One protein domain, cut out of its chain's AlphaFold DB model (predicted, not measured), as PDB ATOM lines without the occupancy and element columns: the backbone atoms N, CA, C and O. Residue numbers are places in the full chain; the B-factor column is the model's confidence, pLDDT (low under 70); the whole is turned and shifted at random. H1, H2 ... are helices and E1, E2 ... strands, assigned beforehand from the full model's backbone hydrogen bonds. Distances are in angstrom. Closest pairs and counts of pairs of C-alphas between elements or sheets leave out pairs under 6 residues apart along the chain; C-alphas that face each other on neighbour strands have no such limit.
ATOM      1  N   LYS A 469     128.793 131.311 116.814       89.19
ATOM      2  CA  LYS A 469     130.237 131.052 116.781       89.19
ATOM      3  C   LYS A 469     130.706 130.773 115.355       89.19
ATOM      4  O   LYS A 469     130.026 130.057 114.621       89.19
ATOM      5  N   SER A 470     131.884 131.280 114.993       91.94
ATOM      6  CA  SER A 470     132.617 130.838 113.799       91.94
ATOM      7  C   SER A 470     133.609 129.738 114.169       91.94
ATOM      8  O   SER A 470     134.254 129.800 115.217       91.94
ATOM      9  N   TYR A 471     133.756 128.744 113.297       95.56
ATOM     10  CA  TYR A 471     134.655 127.612 113.499       95.56
ATOM     11  C   TYR A 471     135.669 127.498 112.367       95.56
ATOM     12  O   TYR A 471     135.312 127.535 111.189       95.56
ATOM     13  N   THR A 472     136.928 127.269 112.741       97.44
ATOM     14  CA  THR A 472     137.997 126.857 111.828       97.44
ATOM     15  C   THR A 472     138.534 125.515 112.298       97.44
ATOM     16  O   THR A 472     139.109 125.425 113.378       97.44
ATOM     17  N   ILE A 473     138.340 124.482 111.485       97.12
ATOM     18  CA  ILE A 473     138.738 123.103 111.764       97.12
ATOM     19  C   ILE A 473     139.934 122.777 110.876       97.12
ATOM     20  O   ILE A 473     139.815 122.778 109.652       97.12
ATOM     21  N   SER A 474     141.086 122.507 111.483       95.19
ATOM     22  CA  SER A 474     142.372 122.383 110.781       95.19
ATOM     23  C   SER A 474     142.997 120.990 110.866       95.19
ATOM     24  O   SER A 474     144.074 120.756 110.317       95.19
ATOM     25  N   SER A 475     142.353 120.055 111.570       94.94
ATOM     26  CA  SER A 475     142.818 118.675 111.697       94.94
ATOM     27  C   SER A 475     141.666 117.690 111.876       94.94
ATOM     28  O   SER A 475     140.564 118.057 112.289       94.94
ATOM     29  N   ARG A 476     141.920 116.411 111.578       94.44
ATOM     30  CA  ARG A 476     140.935 115.341 111.786       94.44
ATOM     31  C   ARG A 476     140.514 115.216 113.254       94.44
ATOM     32  O   ARG A 476     139.346 114.960 113.516       94.44
ATOM     33  N   ASP A 477     141.428 115.421 114.200       94.69
ATOM     34  CA  ASP A 477     141.107 115.340 115.630       94.69
ATOM     35  C   ASP A 477     140.196 116.500 116.066       94.69
ATOM     36  O   ASP A 477     139.224 116.273 116.784       94.69
ATOM     37  N   GLU A 478     140.436 117.718 115.567       96.12
ATOM     38  CA  GLU A 478     139.527 118.856 115.776       96.12
ATOM     39  C   GLU A 478     138.146 118.601 115.165       96.12
ATOM     40  O   GLU A 478     137.136 118.905 115.795       96.12
ATOM     41  N   LEU A 479     138.087 117.997 113.971       94.88
ATOM     42  CA  LEU A 479     136.823 117.630 113.332       94.88
ATOM     43  C   LEU A 479     136.032 116.637 114.192       94.88
ATOM     44  O   LEU A 479     134.833 116.816 114.374       94.88
ATOM     45  N   LEU A 480     136.694 115.614 114.738       93.50
ATOM     46  CA  LEU A 480     136.064 114.599 115.589       93.50
ATOM     47  C   LEU A 480     135.645 115.147 116.958       93.50
ATOM     48  O   LEU A 480     134.675 114.659 117.530       93.50
ATOM     49  N   ALA A 481     136.352 116.149 117.481       93.25
ATOM     50  CA  ALA A 481     135.947 116.858 118.691       93.25
ATOM     51  C   ALA A 481     134.749 117.788 118.433       93.25
ATOM     52  O   ALA A 481     133.852 117.889 119.266       93.25
ATOM     53  N   PHE A 482     134.724 118.450 117.274       95.00
ATOM     54  CA  PHE A 482     133.643 119.342 116.863       95.00
ATOM     55  C   PHE A 482     132.357 118.582 116.516       95.00
ATOM     56  O   PHE A 482     131.276 118.957 116.966       95.00
ATOM     57  N   ALA A 483     132.476 117.507 115.736       94.56
ATOM     58  CA  ALA A 483     131.381 116.657 115.284       94.56
ATOM     59  C   ALA A 483     131.681 115.176 115.603       94.56
ATOM     60  O   ALA A 483     132.105 114.416 114.723       94.56
ATOM     61  N   PRO A 484     131.469 114.749 116.863       91.44
ATOM     62  CA  PRO A 484     131.686 113.373 117.290       91.44
ATOM     63  C   PRO A 484     130.852 112.365 116.496       91.44
ATOM     64  O   PRO A 484     129.660 112.556 116.241       91.44
ATOM     65  N   GLN A 485     131.474 111.238 116.144       89.62
ATOM     66  CA  GLN A 485     130.843 110.188 115.330       89.62
ATOM     67  C   GLN A 485     129.726 109.428 116.060       89.62
ATOM     68  O   GLN A 485     128.935 108.734 115.425       89.62
ATOM     69  N   ASP A 486     129.659 109.542 117.385       87.62
ATOM     70  CA  ASP A 486     128.601 108.950 118.206       87.62
ATOM     71  C   ASP A 486     127.302 109.778 118.206       87.62
ATOM     72  O   ASP A 486     126.303 109.340 118.775       87.62
ATOM     73  N   GLY A 487     127.296 110.946 117.549       78.44
ATOM     74  CA  GLY A 487     126.135 111.832 117.477       78.44
ATOM     75  C   GLY A 487     125.796 112.512 118.805       78.44
ATOM     76  O   GLY A 487     124.675 112.985 118.964       78.44
ATOM     77  N   SER A 488     126.734 112.555 119.756       84.94
ATOM     78  CA  SER A 488     126.545 113.198 121.065       84.94
ATOM     79  C   SER A 488     126.445 114.725 121.000       84.94
ATOM     80  O   SER A 488     125.956 115.346 121.942       84.94
ATOM     81  N   ALA A 489     126.892 115.336 119.904       86.38
ATOM     82  CA  ALA A 489     126.815 116.774 119.708       86.38
ATOM     83  C   ALA A 489     125.387 117.258 119.407       86.38
ATOM     84  O   ALA A 489     124.705 116.727 118.531       86.38
ATOM     85  N   GLU A 490     124.972 118.336 120.073       90.19
ATOM     86  CA  GLU A 490     123.747 119.059 119.722       90.19
ATOM     87  C   GLU A 490     123.948 119.876 118.441       90.19
ATOM     88  O   GLU A 490     125.035 120.401 118.194       90.19
ATOM     89  N   ARG A 491     122.906 120.017 117.615       93.38
ATOM     90  CA  ARG A 491     122.982 120.859 116.413       93.38
ATOM     91  C   ARG A 491     122.935 122.338 116.784       93.38
ATOM     92  O   ARG A 491     122.132 122.734 117.625       93.38
ATOM     93  N   GLU A 492     123.731 123.166 116.118       93.88
ATOM     94  CA  GLU A 492     123.704 124.621 116.298       93.88
ATOM     95  C   GLU A 492     123.696 125.389 114.969       93.88
ATOM     96  O   GLU A 492     124.069 124.870 113.914       93.88
ATOM     97  N   THR A 493     123.291 126.656 115.034       95.62
ATOM     98  CA  THR A 493     123.563 127.630 113.970       95.62
ATOM     99  C   THR A 493     124.944 128.237 114.202       95.62
ATOM    100  O   THR A 493     125.243 128.678 115.312       95.62
ATOM    101  N   VAL A 494     125.774 128.272 113.164       96.00
ATOM    102  CA  VAL A 494     127.136 128.822 113.205       96.00
ATOM    103  C   VAL A 494     127.234 130.069 112.331       96.00
ATOM    104  O   VAL A 494     126.498 130.205 111.348       96.00
ATOM    105  N   ARG A 495     128.141 130.985 112.684       94.38
ATOM    106  CA  ARG A 495     128.404 132.185 111.884       94.38
ATOM    107  C   ARG A 495     129.138 131.794 110.608       94.38
ATOM    108  O   ARG A 495     128.514 131.810 109.558       94.38
ATOM    109  N   ASP A 496     130.387 131.353 110.712       96.56
ATOM    110  CA  ASP A 496     131.165 130.815 109.589       96.56
ATOM    111  C   ASP A 496     131.689 129.417 109.908       96.56
ATOM    112  O   ASP A 496     131.973 129.089 111.064       96.56
ATOM    113  N   LEU A 497     131.876 128.601 108.874       98.25
ATOM    114  CA  LEU A 497     132.501 127.290 108.997       98.25
ATOM    115  C   LEU A 497     133.605 127.132 107.959       98.25
ATOM    116  O   LEU A 497     133.343 127.012 106.765       98.25
ATOM    117  N   THR A 498     134.845 127.064 108.432       98.38
ATOM    118  CA  THR A 498     136.023 126.792 107.609       98.38
ATOM    119  C   THR A 498     136.623 125.441 107.974       98.38
ATOM    120  O   THR A 498     136.957 125.191 109.128       98.38
ATOM    121  N   ILE A 499     136.810 124.578 106.978       97.94
ATOM    122  CA  ILE A 499     137.490 123.290 107.114       97.94
ATOM    123  C   ILE A 499     138.740 123.306 106.231       97.94
ATOM    124  O   ILE A 499     138.662 123.464 105.009       97.94
ATOM    125  N   LEU A 500     139.901 123.136 106.859       97.50
ATOM    126  CA  LEU A 500     141.212 123.095 106.220       97.50
ATOM    127  C   LEU A 500     141.743 121.658 106.268       97.50
ATOM    128  O   LEU A 500     142.106 121.154 107.328       97.50
ATOM    129  N   ASP A 501     141.834 121.010 105.109       95.50
ATOM    130  CA  ASP A 501     142.384 119.658 104.968       95.50
ATOM    131  C   ASP A 501     143.426 119.563 103.836       95.50
ATOM    132  O   ASP A 501     143.336 118.687 102.982       95.50
ATOM    133  N   PRO A 502     144.458 120.431 103.793       91.75
ATOM    134  CA  PRO A 502     145.430 120.463 102.690       91.75
ATOM    135  C   PRO A 502     146.244 119.173 102.525       91.75
ATOM    136  O   PRO A 502     146.879 118.975 101.493       91.75
ATOM    137  N   GLN A 503     146.271 118.312 103.546       89.94
ATOM    138  CA  GLN A 503     146.949 117.013 103.505       89.94
ATOM    139  C   GLN A 503     146.004 115.855 103.150       89.94
ATOM    140  O   GLN A 503     146.459 114.715 103.058       89.94
ATOM    141  N   GLY A 504     144.710 116.120 102.949       89.06
ATOM    142  CA  GLY A 504     143.729 115.108 102.574       89.06
ATOM    143  C   GLY A 504     143.528 114.015 103.625       89.06
ATOM    144  O   GLY A 504     143.402 112.838 103.293       89.06
ATOM    145  N   THR A 505     143.587 114.394 104.896       91.81
ATOM    146  CA  THR A 505     143.511 113.493 106.049       91.81
ATOM    147  C   THR A 505     142.083 113.185 106.484       91.81
ATOM    148  O   THR A 505     141.872 112.186 107.173       91.81
ATOM    149  N   MET A 506     141.106 114.010 106.096       93.69
ATOM    150  CA  MET A 506     139.696 113.832 106.436       93.69
ATOM    151  C   MET A 506     138.994 113.072 105.308       93.69
ATOM    152  O   MET A 506     138.967 113.522 104.162       93.69
ATOM    153  N   SER A 507     138.423 111.909 105.623       90.69
ATOM    154  CA  SER A 507     137.656 111.121 104.650       90.69
ATOM    155  C   SER A 507     136.247 111.687 104.428       90.69
ATOM    156  O   SER A 507     135.712 112.378 105.295       90.69
ATOM    157  N   ASP A 508     135.587 111.317 103.320       89.44
ATOM    158  CA  ASP A 508     134.156 111.607 103.089       89.44
ATOM    159  C   ASP A 508     133.282 111.191 104.284       89.44
ATOM    160  O   ASP A 508     132.335 111.890 104.637       89.44
ATOM    161  N   ASN A 509     133.619 110.070 104.931       90.56
ATOM    162  CA  ASN A 509     132.918 109.599 106.120       90.56
ATOM    163  C   ASN A 509     133.137 110.535 107.316       90.56
ATOM    164  O   ASN A 509     132.173 110.849 108.002       90.56
ATOM    165  N   ASP A 510     134.364 111.011 107.553       93.12
ATOM    166  CA  ASP A 510     134.637 111.959 108.641       93.12
ATOM    167  C   ASP A 510     133.861 113.275 108.428       93.12
ATOM    168  O   ASP A 510     133.189 113.755 109.338       93.12
ATOM    169  N   LEU A 511     133.872 113.817 107.205       92.75
ATOM    170  CA  LEU A 511     133.157 115.053 106.861       92.75
ATOM    171  C   LEU A 511     131.631 114.896 106.897       92.75
ATOM    172  O   LEU A 511     130.925 115.864 107.174       92.75
ATOM    173  N   SER A 512     131.108 113.686 106.676       92.12
ATOM    174  CA  SER A 512     129.666 113.420 106.744       92.12
ATOM    175  C   SER A 512     129.057 113.672 108.127       92.12
ATOM    176  O   SER A 512     127.849 113.869 108.222       92.12
ATOM    177  N   PHE A 513     129.868 113.708 109.192       93.12
ATOM    178  CA  PHE A 513     129.398 114.011 110.544       93.12
ATOM    179  C   PHE A 513     129.229 115.508 110.806       93.12
ATOM    180  O   PHE A 513     128.526 115.875 111.734       93.12
ATOM    181  N   VAL A 514     129.759 116.406 109.970       95.25
ATOM    182  CA  VAL A 514     129.592 117.860 110.175       95.25
ATOM    183  C   VAL A 514     128.112 118.254 110.284       95.25
ATOM    184  O   VAL A 514     127.748 119.069 111.129       95.25
ATOM    185  N   LYS A 515     127.225 117.617 109.507       92.69
ATOM    186  CA  LYS A 515     125.775 117.877 109.559       92.69
ATOM    187  C   LYS A 515     125.086 117.429 110.856       92.69
ATOM    188  O   LYS A 515     123.975 117.879 111.132       92.69
ATOM    189  N   THR A 516     125.719 116.566 111.657       92.88
ATOM    190  CA  THR A 516     125.192 116.188 112.981       92.88
ATOM    191  C   THR A 516     125.439 117.279 114.018       92.88
ATOM    192  O   THR A 516     124.692 117.355 114.985       92.88
ATOM    193  N   ARG A 517     126.427 118.159 113.793       94.94
ATOM    194  CA  ARG A 517     126.736 119.316 114.647       94.94
ATOM    195  C   ARG A 517     126.160 120.628 114.117       94.94
ATOM    196  O   ARG A 517     125.801 121.500 114.900       94.94
ATOM    197  N   VAL A 518     126.073 120.786 112.800       96.81
ATOM    198  CA  VAL A 518     125.674 122.048 112.169       96.81
ATOM    199  C   VAL A 518     124.245 121.940 111.643       96.81
ATOM    200  O   VAL A 518     123.908 121.019 110.899       96.81
ATOM    201  N   ASP A 519     123.392 122.884 112.035       94.81
ATOM    202  CA  ASP A 519     122.062 123.075 111.448       94.81
ATOM    203  C   ASP A 519     122.111 124.032 110.259       94.81
ATOM    204  O   ASP A 519     121.589 123.749 109.177       94.81
ATOM    205  N   LYS A 520     122.802 125.156 110.449       96.25
ATOM    206  CA  LYS A 520     122.868 126.250 109.488       96.25
ATOM    207  C   LYS A 520     124.171 127.035 109.636       96.25
ATOM    208  O   LYS A 520     124.604 127.283 110.757       96.25
ATOM    209  N   THR A 531     139.859 115.839 100.390       90.75
ATOM    210  CA  THR A 531     139.621 114.647  99.549       90.75
ATOM    211  C   THR A 531     138.148 114.373  99.246       90.75
ATOM    212  O   THR A 531     137.870 113.410  98.530       90.75
ATOM    213  N   LEU A 532     137.234 115.227  99.729       93.00
ATOM    214  CA  LEU A 532     135.791 115.090  99.545       93.00
ATOM    215  C   LEU A 532     135.437 114.798  98.083       93.00
ATOM    216  O   LEU A 532     135.746 115.595  97.196       93.00
ATOM    217  N   THR A 533     134.745 113.689  97.825       94.44
ATOM    218  CA  THR A 533     134.327 113.336  96.456       94.44
ATOM    219  C   THR A 533     132.945 113.876  96.094       94.44
ATOM    220  O   THR A 533     132.665 114.157  94.920       94.44
ATOM    221  N   SER A 534     132.080 114.052  97.098       95.12
ATOM    222  CA  SER A 534     130.705 114.510  96.928       95.12
ATOM    223  C   SER A 534     130.230 115.416  98.059       95.12
ATOM    224  O   SER A 534     130.337 115.086  99.236       95.12
ATOM    225  N   THR A 535     129.580 116.514  97.687       95.38
ATOM    226  CA  THR A 535     128.873 117.416  98.612       95.38
ATOM    227  C   THR A 535     127.609 116.799  99.228       95.38
ATOM    228  O   THR A 535     127.059 117.344 100.182       95.38
ATOM    229  N   GLU A 536     127.131 115.653  98.725       94.44
ATOM    230  CA  GLU A 536     125.941 114.975  99.265       94.44
ATOM    231  C   GLU A 536     126.110 114.575 100.734       94.44
ATOM    232  O   GLU A 536     125.131 114.562 101.476       94.44
ATOM    233  N   GLN A 537     127.349 114.313 101.164       89.19
ATOM    234  CA  GLN A 537     127.666 113.984 102.556       89.19
ATOM    235  C   GLN A 537     127.393 115.144 103.522       89.19
ATOM    236  O   GLN A 537     127.089 114.904 104.687       89.19
ATOM    237  N   LEU A 538     127.466 116.385 103.033       93.88
ATOM    238  CA  LEU A 538     127.285 117.599 103.832       93.88
ATOM    239  C   LEU A 538     125.846 118.123 103.765       93.88
ATOM    240  O   LEU A 538     125.308 118.573 104.776       93.88
ATOM    241  N   PHE A 539     125.216 118.040 102.588       95.00
ATOM    242  CA  PHE A 539     123.980 118.777 102.299       95.00
ATOM    243  C   PHE A 539     122.738 117.905 102.022       95.00
ATOM    244  O   PHE A 539     121.626 118.427 102.067       95.00
ATOM    245  N   LEU A 540     122.862 116.590 101.774       90.69
ATOM    246  CA  LEU A 540     121.694 115.691 101.672       90.69
ATOM    247  C   LEU A 540     121.439 114.919 102.966       90.69
ATOM    248  O   LEU A 540     122.346 114.682 103.764       90.69
ATOM    249  N   ASN A 541     120.202 114.422 103.092       87.12
ATOM    250  CA  ASN A 541     119.737 113.580 104.199       87.12
ATOM    251  C   ASN A 541     120.025 114.256 105.546       87.12
ATOM    252  O   ASN A 541     120.964 113.861 106.242       87.12
ATOM    253  N   ASP A 542     119.254 115.304 105.845       85.81
ATOM    254  CA  ASP A 542     119.418 116.167 107.023       85.81
ATOM    255  C   ASP A 542     120.757 116.929 107.040       85.81
ATOM    256  O   ASP A 542     121.396 117.097 108.075       85.81
ATOM    257  N   GLY A 543     121.201 117.370 105.857       91.62
ATOM    258  CA  GLY A 543     122.348 118.263 105.705       91.62
ATOM    259  C   GLY A 543     122.081 119.672 106.240       91.62
ATOM    260  O   GLY A 543     120.932 120.056 106.468       91.62
ATOM    261  N   PHE A 544     123.142 120.453 106.434       94.69
ATOM    262  CA  PHE A 544     123.020 121.826 106.932       94.69
ATOM    263  C   PHE A 544     122.743 122.834 105.812       94.69
ATOM    264  O   PHE A 544     123.133 122.635 104.663       94.69
ATOM    265  N   ALA A 545     122.068 123.933 106.144       94.12
ATOM    266  CA  ALA A 545     121.859 125.044 105.215       94.12
ATOM    267  C   ALA A 545     123.044 126.024 105.235       94.12
ATOM    268  O   ALA A 545     123.719 126.157 106.253       94.12
ATOM    269  N   VAL A 546     123.264 126.745 104.134       96.88
ATOM    270  CA  VAL A 546     124.223 127.859 104.054       96.88
ATOM    271  C   VAL A 546     123.478 129.075 103.514       96.88
ATOM    272  O   VAL A 546     122.898 128.998 102.432       96.88
ATOM    273  N   GLU A 547     123.434 130.162 104.284       95.94
ATOM    274  CA  GLU A 547     122.806 131.422 103.863       95.94
ATOM    275  C   GLU A 547     123.796 132.343 103.139       95.94
ATOM    276  O   GLU A 547     123.403 132.997 102.173       95.94
ATOM    277  N   GLY A 548     125.066 132.370 103.559       96.81
ATOM    278  CA  GLY A 548     126.130 133.150 102.928       96.81
ATOM    279  C   GLY A 548     126.777 132.434 101.740       96.81
ATOM    280  O   GLY A 548     126.085 131.949 100.841       96.81
ATOM    281  N   GLY A 549     128.107 132.459 101.667       98.31
ATOM    282  CA  GLY A 549     128.893 131.931 100.556       98.31
ATOM    283  C   GLY A 549     129.240 130.448 100.681       98.31
ATOM    284  O   GLY A 549     129.345 129.885 101.770       98.31
ATOM    285  N   ILE A 550     129.456 129.807  99.535       98.50
ATOM    286  CA  ILE A 550     129.955 128.438  99.415       98.50
ATOM    287  C   ILE A 550     131.273 128.473  98.647       98.50
ATOM    288  O   ILE A 550     131.319 128.806  97.459       98.50
ATOM    289  N   VAL A 551     132.346 128.083  99.329       98.69
ATOM    290  CA  VAL A 551     133.712 128.210  98.833       98.69
ATOM    291  C   VAL A 551     134.434 126.867  98.904       98.69
ATOM    292  O   VAL A 551     134.701 126.337  99.979       98.69
ATOM    293  N   PHE A 552     134.820 126.344  97.745       98.19
ATOM    294  CA  PHE A 552     135.692 125.182  97.614       98.19
ATOM    295  C   PHE A 552     137.006 125.591  96.949       98.19
ATOM    296  O   PHE A 552     137.019 126.127  95.837       98.19
ATOM    297  N   ARG A 553     138.126 125.313  97.620       98.12
ATOM    298  CA  ARG A 553     139.478 125.554  97.098       98.12
ATOM    299  C   ARG A 553     140.310 124.289  97.160       98.12
ATOM    300  O   ARG A 553     140.254 123.558  98.144       98.12
ATOM    301  N   ASP A 554     141.076 124.023  96.110       97.06
ATOM    302  CA  ASP A 554     142.044 122.918  96.047       97.06
ATOM    303  C   ASP A 554     141.438 121.529  96.356       97.06
ATOM    304  O   ASP A 554     142.129 120.603  96.781       97.06
ATOM    305  N   CYS A 555     140.132 121.348  96.127       96.19
ATOM    306  CA  CYS A 555     139.423 120.087  96.356       96.19
ATOM    307  C   CYS A 555     139.543 119.184  95.118       96.19
ATOM    308  O   CYS A 555     138.603 119.007  94.340       96.19
ATOM    309  N   ALA A 556     140.734 118.620  94.904       94.94
ATOM    310  CA  ALA A 556     141.103 117.935  93.660       94.94
ATOM    311  C   ALA A 556     140.265 116.685  93.322       94.94
ATOM    312  O   ALA A 556     140.256 116.243  92.169       94.94
ATOM    313  N   GLN A 557     139.597 116.089  94.315       94.94
ATOM    314  CA  GLN A 557     138.745 114.906  94.139       94.94
ATOM    315  C   GLN A 557     137.250 115.228  94.070       94.94
ATOM    316  O   GLN A 557     136.470 114.336  93.729       94.94
ATOM    317  N   LEU A 558     136.854 116.478  94.336       95.81
ATOM    318  CA  LEU A 558     135.453 116.871  94.353       95.81
ATOM    319  C   LEU A 558     134.869 116.780  92.949       95.81
ATOM    320  O   LEU A 558     135.272 117.502  92.039       95.81
ATOM    321  N   PHE A 559     133.911 115.874  92.792       95.19
ATOM    322  CA  PHE A 559     133.271 115.580  91.517       95.19
ATOM    323  C   PHE A 559     131.770 115.857  91.570       95.19
ATOM    324  O   PHE A 559     131.228 116.491  90.668       95.19
TER     325      PHE A 559
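AT A GLANCE: This is residues 469 to 520 and 531 to 559 of the 729 residues of an uncharacterized protein of Alistipes sp (UniProt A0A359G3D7). This is a small, rounded body in which four short helices, H1 to H4, gather on one side, while the strand pair E1 and E3 and the lone strand E5 run across another side in roughly one direction. A second small strand pair, E2 and E4, sits at one end, and much of the rest is loop. The printed part has 81 residues, with four named helices and five named strands in the order E1 H1 E2 E3 H2 H3 E4 H4 E5; there are two separate two-stranded sheets, E1 with E3 and E2 with E4, both parallel. The class is mixed, helices and strands, with under half of the residues, 36, in named elements. The whole is compact, with a radius of gyration of the C-alphas of 11.8 A and spans of 31 by 26 by 24 A.

IN THESE COORDINATES: Find C-alpha 471 at (134.655, 127.612, 113.499); there E1 begins, residues 471 to 473. H1, residues 476 to 482, follows and covers 9.7 A from first to last C-alpha. Next come E2, residues 492 to 494, and E3, residues 497 to 500, which is 10.1 A long. Look then for H2 at residues 508 to 511, H3 at 514 to 517 and E4 at 518 to 520. Beyond the cut, H4 takes residues 536 to 539, with C-alpha 536 at (125.941, 114.975, 99.265). E5, residues 550 to 553, is 10.2 A long and ends at C-alpha 553, (139.478, 125.554, 97.098).

HOW THE PARTS SIT: E1 and E3 are parallel neighbours at 17 degrees; check N 473 and O 498, 2.8 A apart and within hydrogen-bond range. H1 and E3 are near each other, with 5 pairs of C-alphas within 10 A. H1 touches H2, closest at the C-alphas of Leu 480 and Asp 510, 7.6 A. H1 and H3 only just touch, with 3 pairs of C-alphas within 8 A; the closest are those of Phe 482 and Arg 517, 7.3 A. H2 touches H4 at the C-alphas of Asp 508 and Gln 537, 6.9 A. H3 and H4 only just touch, also with 3 pairs; the closest C-alphas, of Lys 515 and Leu 538, are 5.9 A apart. H2 and H3 meet only through their link. E2 and E4 are parallel neighbours at 63 degrees, with N 519 and O 492 at 2.8 A, within hydrogen-bond range. E2 runs on into E3 across a break of 2 residues, at 74 degrees. E5 pairs with no named strand and is apart from E3, for instance. In H1 every O i to N i+4 pair is within hydrogen-bond range; H2, H3 and H4 are too short for such a pair, and their single O i to N i+3 pair is within range in H3 but not in H2 or H4.

THE WHOLE: The two C-alphas farthest apart are those of Ser 488 and Ala 556, at 31.4 A. Residues 521 to 530 are not printed, and C-alphas 520 and 531 are 22.7 A apart across this cut. Of the links that are printed whole, none is long. The mean pLDDT of the printed part is 93.7, and no printed residue is under 70.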